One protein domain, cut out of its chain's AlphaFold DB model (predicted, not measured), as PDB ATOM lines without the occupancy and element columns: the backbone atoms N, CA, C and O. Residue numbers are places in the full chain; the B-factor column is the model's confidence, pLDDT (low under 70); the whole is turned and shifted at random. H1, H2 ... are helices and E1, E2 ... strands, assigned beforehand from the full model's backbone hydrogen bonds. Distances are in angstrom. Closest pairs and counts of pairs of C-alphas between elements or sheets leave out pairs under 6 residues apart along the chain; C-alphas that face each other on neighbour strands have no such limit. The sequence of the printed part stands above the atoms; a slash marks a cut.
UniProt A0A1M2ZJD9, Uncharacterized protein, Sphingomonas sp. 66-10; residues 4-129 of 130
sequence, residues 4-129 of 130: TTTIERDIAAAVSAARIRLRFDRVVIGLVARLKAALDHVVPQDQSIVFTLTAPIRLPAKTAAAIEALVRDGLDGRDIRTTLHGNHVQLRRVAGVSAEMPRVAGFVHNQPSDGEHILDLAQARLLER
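Overview. This is residues 4 to 129 of the 130 residues of an uncharacterized protein of Sphingomonas sp. 66-10 (UniProt A0A1M2ZJD9). A twisted sheet of four strands is sandwiched between helices: H2 and H3 cover one face, H4 lies over the other, and H1 packs on H4 and on the edge strand E4. These are three layers, helices on both faces of a sheet, with H2 and H3 on one face and H1 and H4 on the other. The 126 printed residues have four named helices and four named strands, in the order H1, H2, E1, H3, E2, E3, E4, H4. The sheet is mixed, ordered E2, E3, E1, E4, and the class is mixed, helices and strands. The whole is compact and rounded, with a radius of gyration of the C-alphas of 13.1 A and spans of 34 by 34 by 25 A.

Arrangement. Start at H1, residues 4 to 17; it touches H4, residues 115 to 127, at a steep tilt of 47 degrees, opposite ways, and the closest C-alphas are those of Ile 11 and Ala 122, 5.5 A apart. Next comes H2, residues 26 to 39, which touches H3, residues 60 to 73, at a shallow tilt of 24 degrees, the same way; look at the closest C-alphas, those of Leu 31 and Pro 60, 6.1 A apart. E1, residues 47 to 55, is parallel to its neighbour E4, residues 104 to 110; find N 51 and O 105 within hydrogen-bond range at 2.9 A. On its other side E1 is antiparallel to E3, residues 87 to 95, with N 92 and O 50 at 2.8 A. E2, residues 80 to 84, forms a hairpin with E3, and N 89 and O 82 are 2.8 A apart. E1, H3 and E2 make a split strand-helix-strand unit, two strands running the same way with E3 between them, and its crossover is left-handed. H2 has a height over the sheet of 9.0 A, and H4, on the opposite face, has 8.3 A. H1 and H3 are apart. In H1, H2, H3 and H4 every O i to N i+4 pair is within hydrogen-bond range.

Along the chain. Find C-alpha 4 at (186.611, 106.730, 144.954); from there H1 runs 20.2 A to residue 17. H2 and H3 each measure 20.0 A. E1 begins at C-alpha 47, (188.183, 120.174, 144.949), and runs 26.3 A; E3 runs 25.7 A and E4 20.4 A, while E2 is shorter. H4 runs 18.5 A to C-alpha 127 at (195.102, 115.683, 151.253).

Size, cuts and confidence. The C-alphas farthest apart are those of Arg 58 and Arg 129, 35.5 A. The printed part has no cut, and no link is long. Mean pLDDT of the printed part is 91.6; look for values under 70 at residues 4 and 129.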
ATOM      1  N   THR A   4     187.373 105.790 144.123       63.31
ATOM      2  CA  THR A   4     186.611 106.730 144.954       63.31
ATOM      3  C   THR A   4     185.902 106.050 146.132       63.31
ATOM      4  O   THR A   4     185.888 106.560 147.249       63.31
ATOM      5  N   THR A   5     185.358 104.846 145.918       72.25
ATOM      6  CA  THR A   5     184.675 104.068 146.966       72.25
ATOM      7  C   THR A   5     185.656 103.534 148.011       72.25
ATOM      8  O   THR A   5     185.265 103.285 149.151       72.25
ATOM      9  N   THR A   6     186.927 103.358 147.648       82.56
ATOM     10  CA  THR A   6     187.984 102.947 148.577       82.56
ATOM     11  C   THR A   6     188.364 104.097 149.510       82.56
ATOM     12  O   THR A   6     188.477 103.874 150.711       82.56
ATOM     13  N   ILE A   7     188.467 105.328 148.996       87.50
ATOM     14  CA  ILE A   7     188.788 106.519 149.804       87.50
ATOM     15  C   ILE A   7     187.707 106.802 150.846       87.50
ATOM     16  O   ILE A   7     188.002 107.002 152.019       87.50
ATOM     17  N   GLU A   8     186.435 106.749 150.461       88.00
ATOM     18  CA  GLU A   8     185.347 106.990 151.415       88.00
ATOM     19  C   GLU A   8     185.277 105.930 152.520       88.00
ATOM     20  O   GLU A   8     184.916 106.237 153.657       88.00
ATOM     21  N   ARG A   9     185.652 104.683 152.204       88.88
ATOM     22  CA  ARG A   9     185.778 103.612 153.199       88.88
ATOM     23  C   ARG A   9     186.940 103.856 154.151       88.88
ATOM     24  O   ARG A   9     186.777 103.609 155.341       88.88
ATOM     25  N   ASP A  10     188.072 104.338 153.649       91.06
ATOM     26  CA  ASP A  10     189.222 104.700 154.479       91.06
ATOM     27  C   ASP A  10     188.873 105.834 155.454       91.06
ATOM     28  O   ASP A  10     189.083 105.701 156.662       91.06
ATOM     29  N   ILE A  11     188.207 106.887 154.967       92.31
ATOM     30  CA  ILE A  11     187.707 107.972 155.821       92.31
ATOM     31  C   ILE A  11     186.736 107.418 156.870       92.31
ATOM     32  O   ILE A  11     186.881 107.691 158.060       92.31
ATOM     33  N   ALA A  12     185.767 106.591 156.463       91.19
ATOM     34  CA  ALA A  12     184.823 105.981 157.397       91.19
ATOM     35  C   ALA A  12     185.514 105.094 158.452       91.19
ATOM     36  O   ALA A  12     185.079 105.062 159.609       91.19
ATOM     37  N   ALA A  13     186.594 104.399 158.084       92.19
ATOM     38  CA  ALA A  13     187.404 103.607 159.004       92.19
ATOM     39  C   ALA A  13     188.160 104.497 160.001       92.19
ATOM     40  O   ALA A  13     188.129 104.216 161.200       92.19
ATOM     41  N   ALA A  14     188.759 105.603 159.545       92.06
ATOM     42  CA  ALA A  14     189.415 106.583 160.413       92.06
ATOM     43  C   ALA A  14     188.431 107.204 161.422       92.06
ATOM     44  O   ALA A  14     188.712 107.267 162.619       92.06
ATOM     45  N   VAL A  15     187.233 107.573 160.963       91.75
ATOM     46  CA  VAL A  15     186.153 108.104 161.810       91.75
ATOM     47  C   VAL A  15     185.692 107.069 162.844       91.75
ATOM     48  O   VAL A  15     185.502 107.385 164.020       91.75
ATOM     49  N   SER A  16     185.572 105.806 162.432       90.06
ATOM     50  CA  SER A  16     185.217 104.709 163.339       90.06
ATOM     51  C   SER A  16     186.313 104.443 164.379       90.06
ATOM     52  O   SER A  16     185.999 104.194 165.545       90.06
ATOM     53  N   ALA A  17     187.592 104.545 163.999       91.56
ATOM     54  CA  ALA A  17     188.732 104.429 164.911       91.56
ATOM     55  C   ALA A  17     188.751 105.559 165.958       91.56
ATOM     56  O   ALA A  17     189.071 105.314 167.122       91.56
ATOM     57  N   ALA A  18     188.286 106.757 165.588       90.75
ATOM     58  CA  ALA A  18     188.022 107.871 166.504       90.75
ATOM     59  C   ALA A  18     186.756 107.683 167.374       90.75
ATOM     60  O   ALA A  18     186.336 108.600 168.079       90.75
ATOM     61  N   ARG A  19     186.143 106.489 167.359       90.81
ATOM     62  CA  ARG A  19     184.927 106.114 168.105       90.81
ATOM     63  C   ARG A  19     183.680 106.926 167.743       90.81
ATOM     64  O   ARG A  19     182.713 106.945 168.508       90.81
ATOM     65  N   ILE A  20     183.652 107.535 166.561       91.94
ATOM     66  CA  ILE A  20     182.471 108.222 166.040       91.94
ATOM     67  C   ILE A  20     181.618 107.218 165.261       91.94
ATOM     68  O   ILE A  20     182.069 106.577 164.313       91.94
ATOM     69  N   ARG A  21     180.354 107.061 165.667       91.56
ATOM     70  CA  ARG A  21     179.426 106.115 165.034       91.56
ATOM     71  C   ARG A  21     178.748 106.738 163.819       91.56
ATOM     72  O   ARG A  21     177.821 107.540 163.964       91.56
ATOM     73  N   LEU A  22     179.169 106.295 162.639       93.50
ATOM     74  CA  LEU A  22     178.524 106.613 161.371       93.50
ATOM     75  C   LEU A  22     177.266 105.766 161.136       93.50
ATOM     76  O   LEU A  22     177.131 104.644 161.629       93.50
ATOM     77  N   ARG A  23     176.326 106.321 160.375       93.94
ATOM     78  CA  ARG A  23     175.076 105.683 159.959       93.94
ATOM     79  C   ARG A  23     175.168 105.320 158.481       93.94
ATOM     80  O   ARG A  23     175.636 106.115 157.677       93.94
ATOM     81  N   PHE A  24     174.670 104.135 158.139       92.81
ATOM     82  CA  PHE A  24     174.660 103.596 156.771       92.81
ATOM     83  C   PHE A  24     173.319 102.937 156.431       92.81
ATOM     84  O   PHE A  24     173.246 102.028 155.611       92.81
ATOM     85  N   ASP A  25     172.241 103.344 157.102       93.88
ATOM     86  CA  ASP A  25     170.912 102.839 156.777       93.88
ATOM     87  C   ASP A  25     170.444 103.331 155.393       93.88
ATOM     88  O   ASP A  25     171.022 104.239 154.791       93.88
ATOM     89  N   ARG A  26     169.389 102.708 154.855       93.75
ATOM     90  CA  ARG A  26     168.915 102.961 153.484       93.75
ATOM     91  C   ARG A  26     168.605 104.438 153.217       93.75
ATOM     92  O   ARG A  26     168.833 104.905 152.101       93.75
ATOM     93  N   VAL A  27     168.091 105.162 154.214       94.06
ATOM     94  CA  VAL A  27     167.772 106.592 154.081       94.06
ATOM     95  C   VAL A  27     169.056 107.400 153.929       94.06
ATOM     96  O   VAL A  27     169.139 108.247 153.041       94.06
ATOM     97  N   VAL A  28     170.072 107.095 154.739       94.06
ATOM     98  CA  VAL A  28     171.394 107.722 154.646       94.06
ATOM     99  C   VAL A  28     172.048 107.462 153.294       94.06
ATOM    100  O   VAL A  28     172.452 108.411 152.625       94.06
ATOM    101  N   ILE A  29     172.113 106.197 152.865       93.75
ATOM    102  CA  ILE A  29     172.731 105.831 151.583       93.75
ATOM    103  C   ILE A  29     172.043 106.578 150.432       93.75
ATOM    104  O   ILE A  29     172.721 107.147 149.578       93.75
ATOM    105  N   GLY A  30     170.707 106.629 150.435       95.00
ATOM    106  CA  GLY A  30     169.935 107.341 149.416       95.00
ATOM    107  C   GLY A  30     170.180 108.852 149.409       95.00
ATOM    108  O   GLY A  30     170.337 109.438 148.339       95.00
ATOM    109  N   LEU A  31     170.253 109.484 150.586       95.19
ATOM    110  CA  LEU A  31     170.544 110.915 150.708       95.19
ATOM    111  C   LEU A  31     171.941 111.251 150.174       95.19
ATOM    112  O   LEU A  31     172.081 112.169 149.366       95.19
ATOM    113  N   VAL A  32     172.961 110.495 150.589       94.62
ATOM    114  CA  VAL A  32     174.351 110.742 150.178       94.62
ATOM    115  C   VAL A  32     174.524 110.496 148.680       94.62
ATOM    116  O   VAL A  32     175.120 111.324 147.996       94.62
ATOM    117  N   ALA A  33     173.960 109.411 148.142       94.06
ATOM    118  CA  ALA A  33     174.017 109.124 146.709       94.06
ATOM    119  C   ALA A  33     173.354 110.228 145.868       94.06
ATOM    120  O   ALA A  33     173.909 110.640 144.850       94.06
ATOM    121  N   ARG A  34     172.203 110.752 146.315       94.88
ATOM    122  CA  ARG A  34     171.518 111.865 145.644       94.88
ATOM    123  C   ARG A  34     172.379 113.127 145.619       94.88
ATOM    124  O   ARG A  34     172.484 113.756 144.573       94.88
ATOM    125  N   LEU A  35     172.985 113.486 146.751       95.19
ATOM    126  CA  LEU A  35     173.844 114.669 146.846       95.19
ATOM    127  C   LEU A  35     175.081 114.548 145.961       95.19
ATOM    128  O   LEU A  35     175.394 115.491 145.245       95.19
ATOM    129  N   LYS A  36     175.733 113.382 145.947       94.19
ATOM    130  CA  LYS A  36     176.859 113.121 145.042       94.19
ATOM    131  C   LYS A  36     176.468 113.342 143.587       94.19
ATOM    132  O   LYS A  36     177.125 114.111 142.903       94.19
ATOM    133  N   ALA A  37     175.374 112.726 143.140       93.56
ATOM    134  CA  ALA A  37     174.914 112.860 141.761       93.56
ATOM    135  C   ALA A  37     174.559 114.311 141.391       93.56
ATOM    136  O   ALA A  37     174.857 114.753 140.287       93.56
ATOM    137  N   ALA A  38     173.942 115.063 142.307       93.56
ATOM    138  CA  ALA A  38     173.541 116.446 142.056       93.56
ATOM    139  C   ALA A  38     174.724 117.431 142.010       93.56
ATOM    140  O   ALA A  38     174.663 118.447 141.315       93.56
ATOM    141  N   LEU A  39     175.788 117.138 142.761       92.50
ATOM    142  CA  LEU A  39     176.922 118.037 142.971       92.50
ATOM    143  C   LEU A  39     178.180 117.651 142.181       92.50
ATOM    144  O   LEU A  39     179.087 118.473 142.087       92.50
ATOM    145  N   ASP A  40     178.238 116.461 141.577       87.94
ATOM    146  CA  ASP A  40     179.409 115.970 140.832       87.94
ATOM    147  C   ASP A  40     179.913 116.972 139.777       87.94
ATOM    148  O   ASP A  40     181.103 117.273 139.695       87.94
ATOM    149  N   HIS A  41     178.993 117.579 139.026       87.88
ATOM    150  CA  HIS A  41     179.320 118.557 137.984       87.88
ATOM    151  C   HIS A  41     179.458 119.999 138.495       87.88
ATOM    152  O   HIS A  41     179.844 120.881 137.734       87.88
ATOM    153  N   VAL A  42     179.117 120.252 139.760       90.81
ATOM    154  CA  VAL A  42     179.191 121.584 140.385       90.81
ATOM    155  C   VAL A  42     180.553 121.797 141.037       90.81
ATOM    156  O   VAL A  42     181.081 122.907 141.026       90.81
ATOM    157  N   VAL A  43     181.122 120.742 141.620       90.88
ATOM    158  CA  VAL A  43     182.401 120.810 142.329       90.88
ATOM    159  C   VAL A  43     183.558 120.679 141.325       90.88
ATOM    160  O   VAL A  43     183.562 119.721 140.548       90.88
ATOM    161  N   PRO A  44     184.535 121.609 141.320       91.00
ATOM    162  CA  PRO A  44     185.734 121.511 140.486       91.00
ATOM    163  C   PRO A  44     186.540 120.229 140.732       91.00
ATOM    164  O   PRO A  44     186.485 119.650 141.811       91.00
ATOM    165  N   GLN A  45     187.305 119.786 139.733       90.00
ATOM    166  CA  GLN A  45     188.030 118.508 139.780       90.00
ATOM    167  C   GLN A  45     189.184 118.482 140.797       90.00
ATOM    168  O   GLN A  45     189.545 117.418 141.278       90.00
ATOM    169  N   ASP A  46     189.743 119.642 141.131       92.19
ATOM    170  CA  ASP A  46     190.790 119.844 142.138       92.19
ATOM    171  C   ASP A  46     190.215 120.112 143.541       92.19
ATOM    172  O   ASP A  46     190.930 120.556 144.450       92.19
ATOM    173  N   GLN A  47     188.908 119.889 143.719       93.50
ATOM    174  CA  GLN A  47     188.183 120.174 144.949       93.50
ATOM    175  C   GLN A  47     187.290 119.007 145.373       93.50
ATOM    176  O   GLN A  47     186.695 118.295 144.565       93.50
ATOM    177  N   SER A  48     187.132 118.881 146.685       94.25
ATOM    178  CA  SER A  48     186.146 118.008 147.311       94.25
ATOM    179  C   SER A  48     185.247 118.823 148.230       94.25
ATOM    180  O   SER A  48     185.709 119.697 148.964       94.25
ATOM    181  N   ILE A  49     183.957 118.504 148.244       95.25
ATOM    182  CA  ILE A  49     183.033 118.930 149.292       95.25
ATOM    183  C   ILE A  49     182.839 117.773 150.262       95.25
ATOM    184  O   ILE A  49     182.376 116.698 149.882       95.25
ATOM    185  N   VAL A  50     183.158 118.012 151.528       95.62
ATOM    186  CA  VAL A  50     182.849 117.090 152.618       95.62
ATOM    187  C   VAL A  50     181.691 117.662 153.416       95.62
ATOM    188  O   VAL A  50     181.696 118.845 153.755       95.62
ATOM    189  N   PHE A  51     180.699 116.835 153.731       95.62
ATOM    190  CA  PHE A  51     179.609 117.240 154.608       95.62
ATOM    191  C   PHE A  51     179.319 116.227 155.704       95.62
ATOM    192  O   PHE A  51     179.443 115.013 155.519       95.62
ATOM    193  N   THR A  52     178.870 116.748 156.840       96.81
ATOM    194  CA  THR A  52     178.349 115.967 157.957       96.81
ATOM    195  C   THR A  52     176.896 116.323 158.218       96.81
ATOM    196  O   THR A  52     176.444 117.440 157.955       96.81
ATOM    197  N   LEU A  53     176.140 115.338 158.696       96.00
ATOM    198  CA  LEU A  53     174.720 115.465 158.992       96.00
ATOM    199  C   LEU A  53     174.379 114.647 160.241       96.00
ATOM    200  O   LEU A  53     174.690 113.455 160.308       96.00
ATOM    201  N   THR A  54     173.685 115.237 161.213       96.25
ATOM    202  CA  THR A  54     173.211 114.468 162.373       96.25
ATOM    203  C   THR A  54     171.975 113.632 162.042       96.25
ATOM    204  O   THR A  54     171.063 114.083 161.355       96.25
ATOM    205  N   ALA A  55     171.897 112.415 162.576       93.88
ATOM    206  CA  ALA A  55     170.681 111.604 162.621       93.88
ATOM    207  C   ALA A  55     169.833 111.932 163.873       93.88
ATOM    208  O   ALA A  55     170.398 112.343 164.889       93.88
ATOM    209  N   PRO A  56     168.501 111.698 163.853       94.00
ATOM    210  CA  PRO A  56     167.706 111.098 162.771       94.00
ATOM    211  C   PRO A  56     167.332 112.084 161.650       94.00
ATOM    212  O   PRO A  56     166.999 113.239 161.901       94.00
ATOM    213  N   ILE A  57     167.312 111.607 160.403       94.12
ATOM    214  CA  ILE A  57     166.954 112.415 159.224       94.12
ATOM    215  C   ILE A  57     165.454 112.276 158.955       94.12
ATOM    216  O   ILE A  57     165.001 111.243 158.465       94.12
ATOM    217  N   ARG A  58     164.672 113.310 159.281       90.94
ATOM    218  CA  ARG A  58     163.203 113.272 159.138       90.94
ATOM    219  C   ARG A  58     162.726 113.635 157.733       90.94
ATOM    220  O   ARG A  58     161.732 113.091 157.266       90.94
ATOM    221  N   LEU A  59     163.422 114.555 157.065       95.12
ATOM    222  CA  LEU A  59     163.024 115.112 155.769       95.12
ATOM    223  C   LEU A  59     164.156 114.975 154.732       95.12
ATOM    224  O   LEU A  59     164.633 115.986 154.221       95.12
ATOM    225  N   PRO A  60     164.587 113.743 154.386       94.12
ATOM    226  CA  PRO A  60     165.820 113.507 153.627       94.12
ATOM    227  C   PRO A  60     165.864 114.232 152.277       94.12
ATOM    228  O   PRO A  60     166.888 114.806 151.923       94.12
ATOM    229  N   ALA A  61     164.751 114.268 151.541       94.31
ATOM    230  CA  ALA A  61     164.689 114.956 150.252       94.31
ATOM    231  C   ALA A  61     164.839 116.482 150.387       94.31
ATOM    232  O   ALA A  61     165.555 117.093 149.598       94.31
ATOM    233  N   LYS A  62     164.199 117.091 151.398       95.94
ATOM    234  CA  LYS A  62     164.295 118.539 151.641       95.94
ATOM    235  C   LYS A  62     165.685 118.915 152.153       95.94
ATOM    236  O   LYS A  62     166.268 119.873 151.663       95.94
ATOM    237  N   THR A  63     166.246 118.111 153.058       96.12
ATOM    238  CA  THR A  63     167.615 118.293 153.560       96.12
ATOM    239  C   THR A  63     168.635 118.205 152.429       96.12
ATOM    240  O   THR A  63     169.497 119.070 152.338       96.12
ATOM    241  N   ALA A  64     168.511 117.228 151.524       95.56
ATOM    242  CA  ALA A  64     169.390 117.129 150.362       95.56
ATOM    243  C   ALA A  64     169.272 118.353 149.437       95.56
ATOM    244  O   ALA A  64     170.288 118.922 149.062       95.56
ATOM    245  N   ALA A  65     168.053 118.800 149.115       96.19
ATOM    246  CA  ALA A  65     167.857 119.978 148.267       96.19
ATOM    247  C   ALA A  65     168.439 121.259 148.895       96.19
ATOM    248  O   ALA A  65     169.050 122.066 148.202       96.19
ATOM    249  N   ALA A  66     168.292 121.427 150.211       96.06
ATOM    250  CA  ALA A  66     168.859 122.565 150.925       96.06
ATOM    251  C   ALA A  66     170.398 122.520 150.977       96.06
ATOM    252  O   ALA A  66     171.037 123.549 150.790       96.06
ATOM    253  N   ILE A  67     171.003 121.341 151.174       95.69
ATOM    254  CA  ILE A  67     172.464 121.178 151.087       95.69
ATOM    255  C   ILE A  67     172.957 121.481 149.669       95.69
ATOM    256  O   ILE A  67     173.951 122.179 149.505       95.69
ATOM    257  N   GLU A  68     172.263 120.978 148.648       95.69
ATOM    258  CA  GLU A  68     172.610 121.245 147.254       95.69
ATOM    259  C   GLU A  68     172.608 122.751 146.955       95.69
ATOM    260  O   GLU A  68     173.571 123.251 146.376       95.69
ATOM    261  N   ALA A  69     171.570 123.470 147.394       94.62
ATOM    262  CA  ALA A  69     171.483 124.921 147.245       94.62
ATOM    263  C   ALA A  69     172.664 125.635 147.922       94.62
ATOM    264  O   ALA A  69     173.341 126.421 147.270       94.62
ATOM    265  N   LEU A  70     172.994 125.278 149.172       93.06
ATOM    266  CA  LEU A  70     174.142 125.860 149.883       93.06
ATOM    267  C   LEU A  70     175.467 125.656 149.138       93.06
ATOM    268  O   LEU A  70     176.300 126.553 149.102       93.06
ATOM    269  N   VAL A  71     175.684 124.479 148.543       91.94
ATOM    270  CA  VAL A  71     176.919 124.213 147.790       91.94
ATOM    271  C   VAL A  71     176.954 124.995 146.475       91.94
ATOM    272  O   VAL A  71     178.026 125.453 146.078       91.94
ATOM    273  N   ARG A  72     175.805 125.160 145.803       91.06
ATOM    274  CA  ARG A  72     175.684 125.936 144.555       91.06
ATOM    275  C   ARG A  72     175.857 127.437 144.777       91.06
ATOM    276  O   ARG A  72     176.509 128.074 143.956       91.06
ATOM    277  N   ASP A  73     175.327 127.965 145.877       88.88
ATOM    278  CA  ASP A  73     175.495 129.372 146.268       88.88
ATOM    279  C   ASP A  73     176.955 129.693 146.630       88.88
ATOM    280  O   ASP A  73     177.381 130.845 146.576       88.88
ATOM    281  N   GLY A  74     177.748 128.654 146.905       80.25
ATOM    282  CA  GLY A  74     179.185 128.733 147.094       80.25
ATOM    283  C   GLY A  74     179.603 128.667 148.559       80.25
ATOM    284  O   GLY A  74     178.864 128.979 149.487       80.25
ATOM    285  N   LEU A  75     180.846 128.231 148.757       78.69
ATOM    286  CA  LEU A  75     181.539 128.258 150.039       78.69
ATOM    287  C   LEU A  75     182.691 129.251 149.890       78.69
ATOM    288  O   LEU A  75     183.626 128.970 149.135       78.69
ATOM    289  N   ASP A  76     182.641 130.382 150.598       73.88
ATOM    290  CA  ASP A  76     183.658 131.454 150.562       73.88
ATOM    291  C   ASP A  76     184.971 131.054 151.270       73.88
ATOM    292  O   ASP A  76     185.517 131.790 152.093       73.88
ATOM    293  N   GLY A  77     185.442 129.826 151.041       72.06
ATOM    294  CA  GLY A  77     186.588 129.227 151.729       72.06
ATOM    295  C   GLY A  77     186.357 128.942 153.216       72.06
ATOM    296  O   GLY A  77     187.272 128.487 153.895       72.06
ATOM    297  N   ARG A  78     185.148 129.197 153.731       80.62
ATOM    298  CA  ARG A  78     184.760 128.949 155.123       80.62
ATOM    299  C   ARG A  78     183.854 127.734 155.233       80.62
ATOM    300  O   ARG A  78     183.031 127.480 154.353       80.62
ATOM    301  N   ASP A  79     183.980 127.032 156.352       90.25
ATOM    302  CA  ASP A  79     183.033 125.994 156.732       90.25
ATOM    303  C   ASP A  79     181.649 126.611 156.952       90.25
ATOM    304  O   ASP A  79     181.505 127.600 157.678       90.25
ATOM    305  N   ILE A  80     180.613 125.996 156.384       92.94
ATOM    306  CA  ILE A  80     179.232 126.317 156.753       92.94
ATOM    307  C   ILE A  80     178.831 125.404 157.898       92.94
ATOM    308  O   ILE A  80     178.977 124.188 157.810       92.94
ATOM    309  N   ARG A  81     178.264 125.993 158.952       94.38
ATOM    310  CA  ARG A  81     177.600 125.278 160.046       94.38
ATOM    311  C   ARG A  81     176.181 125.810 160.152       94.38
ATOM    312  O   ARG A  81     175.981 126.995 160.400       94.38
ATOM    313  N   THR A  82     175.193 124.955 159.932       94.62
ATOM    314  CA  THR A  82     173.784 125.361 159.930       94.62
ATOM    315  C   THR A  82     172.882 124.226 160.402       94.62
ATOM    316  O   THR A  82     173.319 123.090 160.583       94.62
ATOM    317  N   THR A  83     171.608 124.530 160.630       95.38
ATOM    318  CA  THR A  83     170.583 123.529 160.923       95.38
ATOM    319  C   THR A  83     169.571 123.511 159.790       95.38
ATOM    320  O   THR A  83     168.891 124.502 159.541       95.38
ATOM    321  N   LEU A  84     169.439 122.363 159.127       94.94
ATOM    322  CA  LEU A  84     168.485 122.153 158.044       94.94
ATOM    323  C   LEU A  84     167.470 121.105 158.475       94.94
ATOM    324  O   LEU A  84     167.817 119.954 158.727       94.94
ATOM    325  N   HIS A  85     166.205 121.510 158.577       94.69
ATOM    326  CA  HIS A  85     165.088 120.612 158.902       94.69
ATOM    327  C   HIS A  85     165.292 119.767 160.175       94.69
ATOM    328  O   HIS A  85     164.823 118.631 160.261       94.69
ATOM    329  N   GLY A  86     165.975 120.335 161.174       92.75
ATOM    330  CA  GLY A  86     166.266 119.677 162.451       92.75
ATOM    331  C   GLY A  86     167.519 118.796 162.448       92.75
ATOM    332  O   GLY A  86     167.775 118.119 163.438       92.75
ATOM    333  N   ASN A  87     168.301 118.799 161.368       95.00
ATOM    334  CA  ASN A  87     169.605 118.153 161.305       95.00
ATOM    335  C   ASN A  87     170.709 119.212 161.363       95.00
ATOM    336  O   ASN A  87     170.659 120.198 160.626       95.00
ATOM    337  N   HIS A  88     171.714 118.997 162.210       95.44
ATOM    338  CA  HIS A  88     172.921 119.813 162.193       95.44
ATOM    339  C   HIS A  88     173.738 119.401 160.976       95.44
ATOM    340  O   HIS A  88     174.024 118.217 160.793       95.44
ATOM    341  N   VAL A  89     174.061 120.382 160.144       95.56
ATOM    342  CA  VAL A  89     174.809 120.221 158.905       95.56
ATOM    343  C   VAL A  89     176.085 121.021 159.014       95.56
ATOM    344  O   VAL A  89     176.053 122.205 159.363       95.56
ATOM    345  N   GLN A  90     177.196 120.384 158.670       96.06
ATOM    346  CA  GLN A  90     178.448 121.084 158.443       96.06
ATOM    347  C   GLN A  90     178.978 120.741 157.057       96.06
ATOM    348  O   GLN A  90     178.872 119.599 156.614       96.06
ATOM    349  N   LEU A  91     179.511 121.738 156.364       95.56
ATOM    350  CA  LEU A  91     180.034 121.636 155.007       95.56
ATOM    351  C   LEU A  91     181.431 122.238 154.986       95.56
ATOM    352  O   LEU A  91     181.619 123.348 155.479       95.56
ATOM    353  N   ARG A  92     182.374 121.534 154.365       95.00
ATOM    354  CA  ARG A  92     183.739 122.000 154.140       95.00
ATOM    355  C   ARG A  92     184.140 121.784 152.689       95.00
ATOM    356  O   ARG A  92     183.958 120.698 152.141       95.00
ATOM    357  N   ARG A  93     184.729 122.816 152.086       94.44
ATOM    358  CA  ARG A  93     185.415 122.715 150.796       94.44
ATOM    359  C   ARG A  93     186.895 122.442 151.043       94.44
ATOM    360  O   ARG A  93     187.556 123.214 151.727       94.44
ATOM    361  N   VAL A  94     187.401 121.360 150.469       93.62
ATOM    362  CA  VAL A  94     188.816 120.981 150.502       93.62
ATOM    363  C   VAL A  94     189.385 121.210 149.108       93.62
ATOM    364  O   VAL A  94     188.907 120.616 148.147       93.62
ATOM    365  N   ALA A  95     190.371 122.097 148.992       92.69
ATOM    366  CA  ALA A  95     191.016 122.436 147.725       92.69
ATOM    367  C   ALA A  95     192.391 121.768 147.582       92.69
ATOM    368  O   ALA A  95     193.048 121.452 148.578       92.69
ATOM    369  N   GLY A  96     192.839 121.598 146.338       90.88
ATOM    370  CA  GLY A  96     194.126 120.984 146.016       90.88
ATOM    371  C   GLY A  96     194.148 119.480 146.276       90.88
ATOM    372  O   GLY A  96     195.183 118.960 146.695       90.88
ATOM    373  N   VAL A  97     193.007 118.812 146.093       92.19
ATOM    374  CA  VAL A  97     192.907 117.346 146.102       92.19
ATOM    375  C   VAL A  97     193.269 116.793 144.721       92.19
ATOM    376  O   VAL A  97     193.111 117.490 143.717       92.19
ATOM    377  N   SER A  98     193.751 115.548 144.657       90.25
ATOM    378  CA  SER A  98     193.949 114.859 143.374       90.25
ATOM    379  C   SER A  98     192.614 114.705 142.635       90.25
ATOM    380  O   SER A  98     191.570 114.494 143.254       90.25
ATOM    381  N   ALA A  99     192.664 114.732 141.304       87.75
ATOM    382  CA  ALA A  99     191.530 114.487 140.414       87.75
ATOM    383  C   ALA A  99     190.838 113.124 140.631       87.75
ATOM    384  O   ALA A  99     189.705 112.935 140.185       87.75
ATOM    385  N   GLU A 100     191.523 112.179 141.277       87.06
ATOM    386  CA  GLU A 100     191.031 110.833 141.602       87.06
ATOM    387  C   GLU A 100     190.189 110.807 142.894       87.06
ATOM    388  O   GLU A 100     189.467 109.840 143.167       87.06
ATOM    389  N   MET A 101     190.244 111.879 143.695       90.31
ATOM    390  CA  MET A 101     189.487 111.991 144.938       90.31
ATOM    391  C   MET A 101     187.985 112.190 144.684       90.31
ATOM    392  O   MET A 101     187.579 112.785 143.682       90.31
ATOM    393  N   PRO A 102     187.111 111.725 145.603       91.19
ATOM    394  CA  PRO A 102     185.684 112.019 145.518       91.19
ATOM    395  C   PRO A 102     185.438 113.526 145.512       91.19
ATOM    396  O   PRO A 102     185.789 114.219 146.465       91.19
ATOM    397  N   ARG A 103     184.715 114.020 144.505       92.81
ATOM    398  CA  ARG A 103     184.221 115.407 144.492       92.81
ATOM    399  C   ARG A 103     183.286 115.700 145.660       92.81
ATOM    400  O   ARG A 103     183.205 116.832 146.125       92.81
ATOM    401  N   VAL A 104     182.571 114.685 146.144       94.19
ATOM    402  CA  VAL A 104     181.618 114.814 147.249       94.19
ATOM    403  C   VAL A 104     181.709 113.607 148.175       94.19
ATOM    404  O   VAL A 104     181.520 112.471 147.737       94.19
ATOM    405  N   ALA A 105     181.927 113.861 149.465       93.94
ATOM    406  CA  ALA A 105     181.918 112.861 150.529       93.94
ATOM    407  C   ALA A 105     180.927 113.272 151.627       93.94
ATOM    408  O   ALA A 105     180.910 114.420 152.071       93.94
ATOM    409  N   GLY A 106     180.082 112.337 152.057       95.00
ATOM    410  CA  GLY A 106     178.985 112.612 152.985       95.00
ATOM    411  C   GLY A 106     178.938 111.629 154.139       95.00
ATOM    412  O   GLY A 106     178.898 110.419 153.915       95.00
ATOM    413  N   PHE A 107     178.879 112.145 155.366       95.81
ATOM    414  CA  PHE A 107     178.904 111.339 156.584       95.81
ATOM    415  C   PHE A 107     177.725 111.673 157.492       95.81
ATOM    416  O   PHE A 107     177.553 112.806 157.934       95.81
ATOM    417  N   VAL A 108     176.914 110.667 157.813       95.94
ATOM    418  CA  VAL A 108     175.817 110.825 158.773       95.94
ATOM    419  C   VAL A 108     176.231 110.206 160.096       95.94
ATOM    420  O   VAL A 108     176.668 109.057 160.119       95.94
ATOM    421  N   HIS A 109     176.070 110.929 161.199       95.06
ATOM    422  CA  HIS A 109     176.454 110.465 162.533       95.06
ATOM    423  C   HIS A 109     175.339 110.700 163.553       95.06
ATOM    424  O   HIS A 109     174.438 111.510 163.347       95.06
ATOM    425  N   ASN A 110     175.371 109.972 164.668       91.38
ATOM    426  CA  ASN A 110     174.470 110.258 165.786       91.38
ATOM    427  C   ASN A 110     175.020 111.418 166.623       91.38
ATOM    428  O   ASN A 110     176.233 111.567 166.769       91.38
ATOM    429  N   GLN A 111     174.134 112.197 167.237       86.06
ATOM    430  CA  GLN A 111     174.531 113.022 168.378       86.06
ATOM    431  C   GLN A 111     174.907 112.124 169.575       86.06
ATOM    432  O   GLN A 111     174.397 111.004 169.676       86.06
ATOM    433  N   PRO A 112     175.793 112.582 170.479       85.56
ATOM    434  CA  PRO A 112     176.425 113.906 170.531       85.56
ATOM    435  C   PRO A 112     177.774 113.993 169.789       85.56
ATOM    436  O   PRO A 112     178.559 114.882 170.096       85.56
ATOM    437  N   SER A 113     178.087 113.081 168.856       85.94
ATOM    438  CA  SER A 113     179.366 113.137 168.133       85.94
ATOM    439  C   SER A 113     179.546 114.473 167.415       85.94
ATOM    440  O   SER A 113     178.597 114.987 166.822       85.94
ATOM    441  N   ASP A 114     180.766 115.001 167.462       84.06
ATOM    442  CA  ASP A 114     181.120 116.253 166.808       84.06
ATOM    443  C   ASP A 114     181.369 116.027 165.312       84.06
ATOM    444  O   ASP A 114     182.190 115.191 164.925       84.06
ATOM    445  N   GLY A 115     180.639 116.763 164.477       90.19
ATOM    446  CA  GLY A 115     180.815 116.732 163.030       90.19
ATOM    447  C   GLY A 115     182.155 117.331 162.596       90.19
ATOM    448  O   GLY A 115     182.692 116.911 161.574       90.19
ATOM    449  N   GLU A 116     182.733 118.246 163.379       93.94
ATOM    450  CA  GLU A 116     183.976 118.933 163.019       93.94
ATOM    451  C   GLU A 116     185.141 117.942 162.957       93.94
ATOM    452  O   GLU A 116     185.862 117.886 161.965       93.94
ATOM    453  N   HIS A 117     185.219 117.042 163.937       93.81
ATOM    454  CA  HIS A 117     186.227 115.986 163.966       93.81
ATOM    455  C   HIS A 117     186.116 115.033 162.757       93.81
ATOM    456  O   HIS A 117     187.123 114.552 162.239       93.81
ATOM    457  N   ILE A 118     184.904 114.775 162.253       95.12
ATOM    458  CA  ILE A 118     184.715 113.983 161.027       95.12
ATOM    459  C   ILE A 118     185.265 114.744 159.812       95.12
ATOM    460  O   ILE A 118     185.928 114.138 158.968       95.12
ATOM    461  N   LEU A 119     185.002 116.053 159.722       95.38
ATOM    462  CA  LEU A 119     185.506 116.901 158.637       95.38
ATOM    463  C   LEU A 119     187.037 116.965 158.634       95.38
ATOM    464  O   LEU A 119     187.636 116.846 157.566       95.38
ATOM    465  N   ASP A 120     187.666 117.085 159.803       95.38
ATOM    466  CA  ASP A 120     189.127 117.116 159.934       95.38
ATOM    467  C   ASP A 120     189.769 115.802 159.472       95.38
ATOM    468  O   ASP A 120     190.720 115.815 158.685       95.38
ATOM    469  N   LEU A 121     189.215 114.659 159.892       94.94
ATOM    470  CA  LEU A 121     189.689 113.341 159.461       94.94
ATOM    471  C   LEU A 121     189.519 113.142 157.953       94.94
ATOM    472  O   LEU A 121     190.430 112.657 157.283       94.94
ATOM    473  N   ALA A 122     188.367 113.532 157.405       95.00
ATOM    474  CA  ALA A 122     188.106 113.437 155.974       95.00
ATOM    475  C   ALA A 122     189.071 114.309 155.163       95.00
ATOM    476  O   ALA A 122     189.646 113.843 154.181       95.00
ATOM    477  N   GLN A 123     189.288 115.555 155.590       94.88
ATOM    478  CA  GLN A 123     190.224 116.467 154.946       94.88
ATOM    479  C   GLN A 123     191.650 115.914 154.961       94.88
ATOM    480  O   GLN A 123     192.309 115.944 153.924       94.88
ATOM    481  N   ALA A 124     192.122 115.403 156.101       93.75
ATOM    482  CA  ALA A 124     193.454 114.814 156.201       93.75
ATOM    483  C   ALA A 124     193.642 113.707 155.152       93.75
ATOM    484  O   ALA A 124     194.566 113.777 154.348       93.75
ATOM    485  N   ARG A 125     192.691 112.769 155.057       93.00
ATOM    486  CA  ARG A 125     192.748 111.665 154.084       93.00
ATOM    487  C   ARG A 125     192.700 112.110 152.629       93.00
ATOM    488  O   ARG A 125     193.399 111.533 151.799       93.00
ATOM    489  N   LEU A 126     191.898 113.126 152.318       92.38
ATOM    490  CA  LEU A 126     191.814 113.687 150.966       92.38
ATOM    491  C   LEU A 126     193.115 114.389 150.547       92.38
ATOM    492  O   LEU A 126     193.449 114.404 149.366       92.38
ATOM    493  N   LEU A 127     193.851 114.963 151.503       91.75
ATOM    494  CA  LEU A 127     195.102 115.683 151.253       91.75
ATOM    495  C   LEU A 127     196.358 114.807 151.373       91.75
ATOM    496  O   LEU A 127     197.398 115.189 150.846       91.75
ATOM    497  N   GLU A 128     196.289 113.654 152.040       86.69
ATOM    498  CA  GLU A 128     197.409 112.708 152.166       86.69
ATOM    499  C   GLU A 128     197.768 112.012 150.841       86.69
ATOM    500  O   GLU A 128     198.854 111.451 150.723       86.69
ATOM    501  N   ARG A 129     196.878 112.043 149.839       69.12
ATOM    502  CA  ARG A 129     197.044 111.355 148.544       69.12
ATOM    503  C   ARG A 129     197.095 112.317 147.351       69.12
ATOM    504  O   ARG A 129     196.418 112.095 146.349       69.12
TER     505      ARG A 129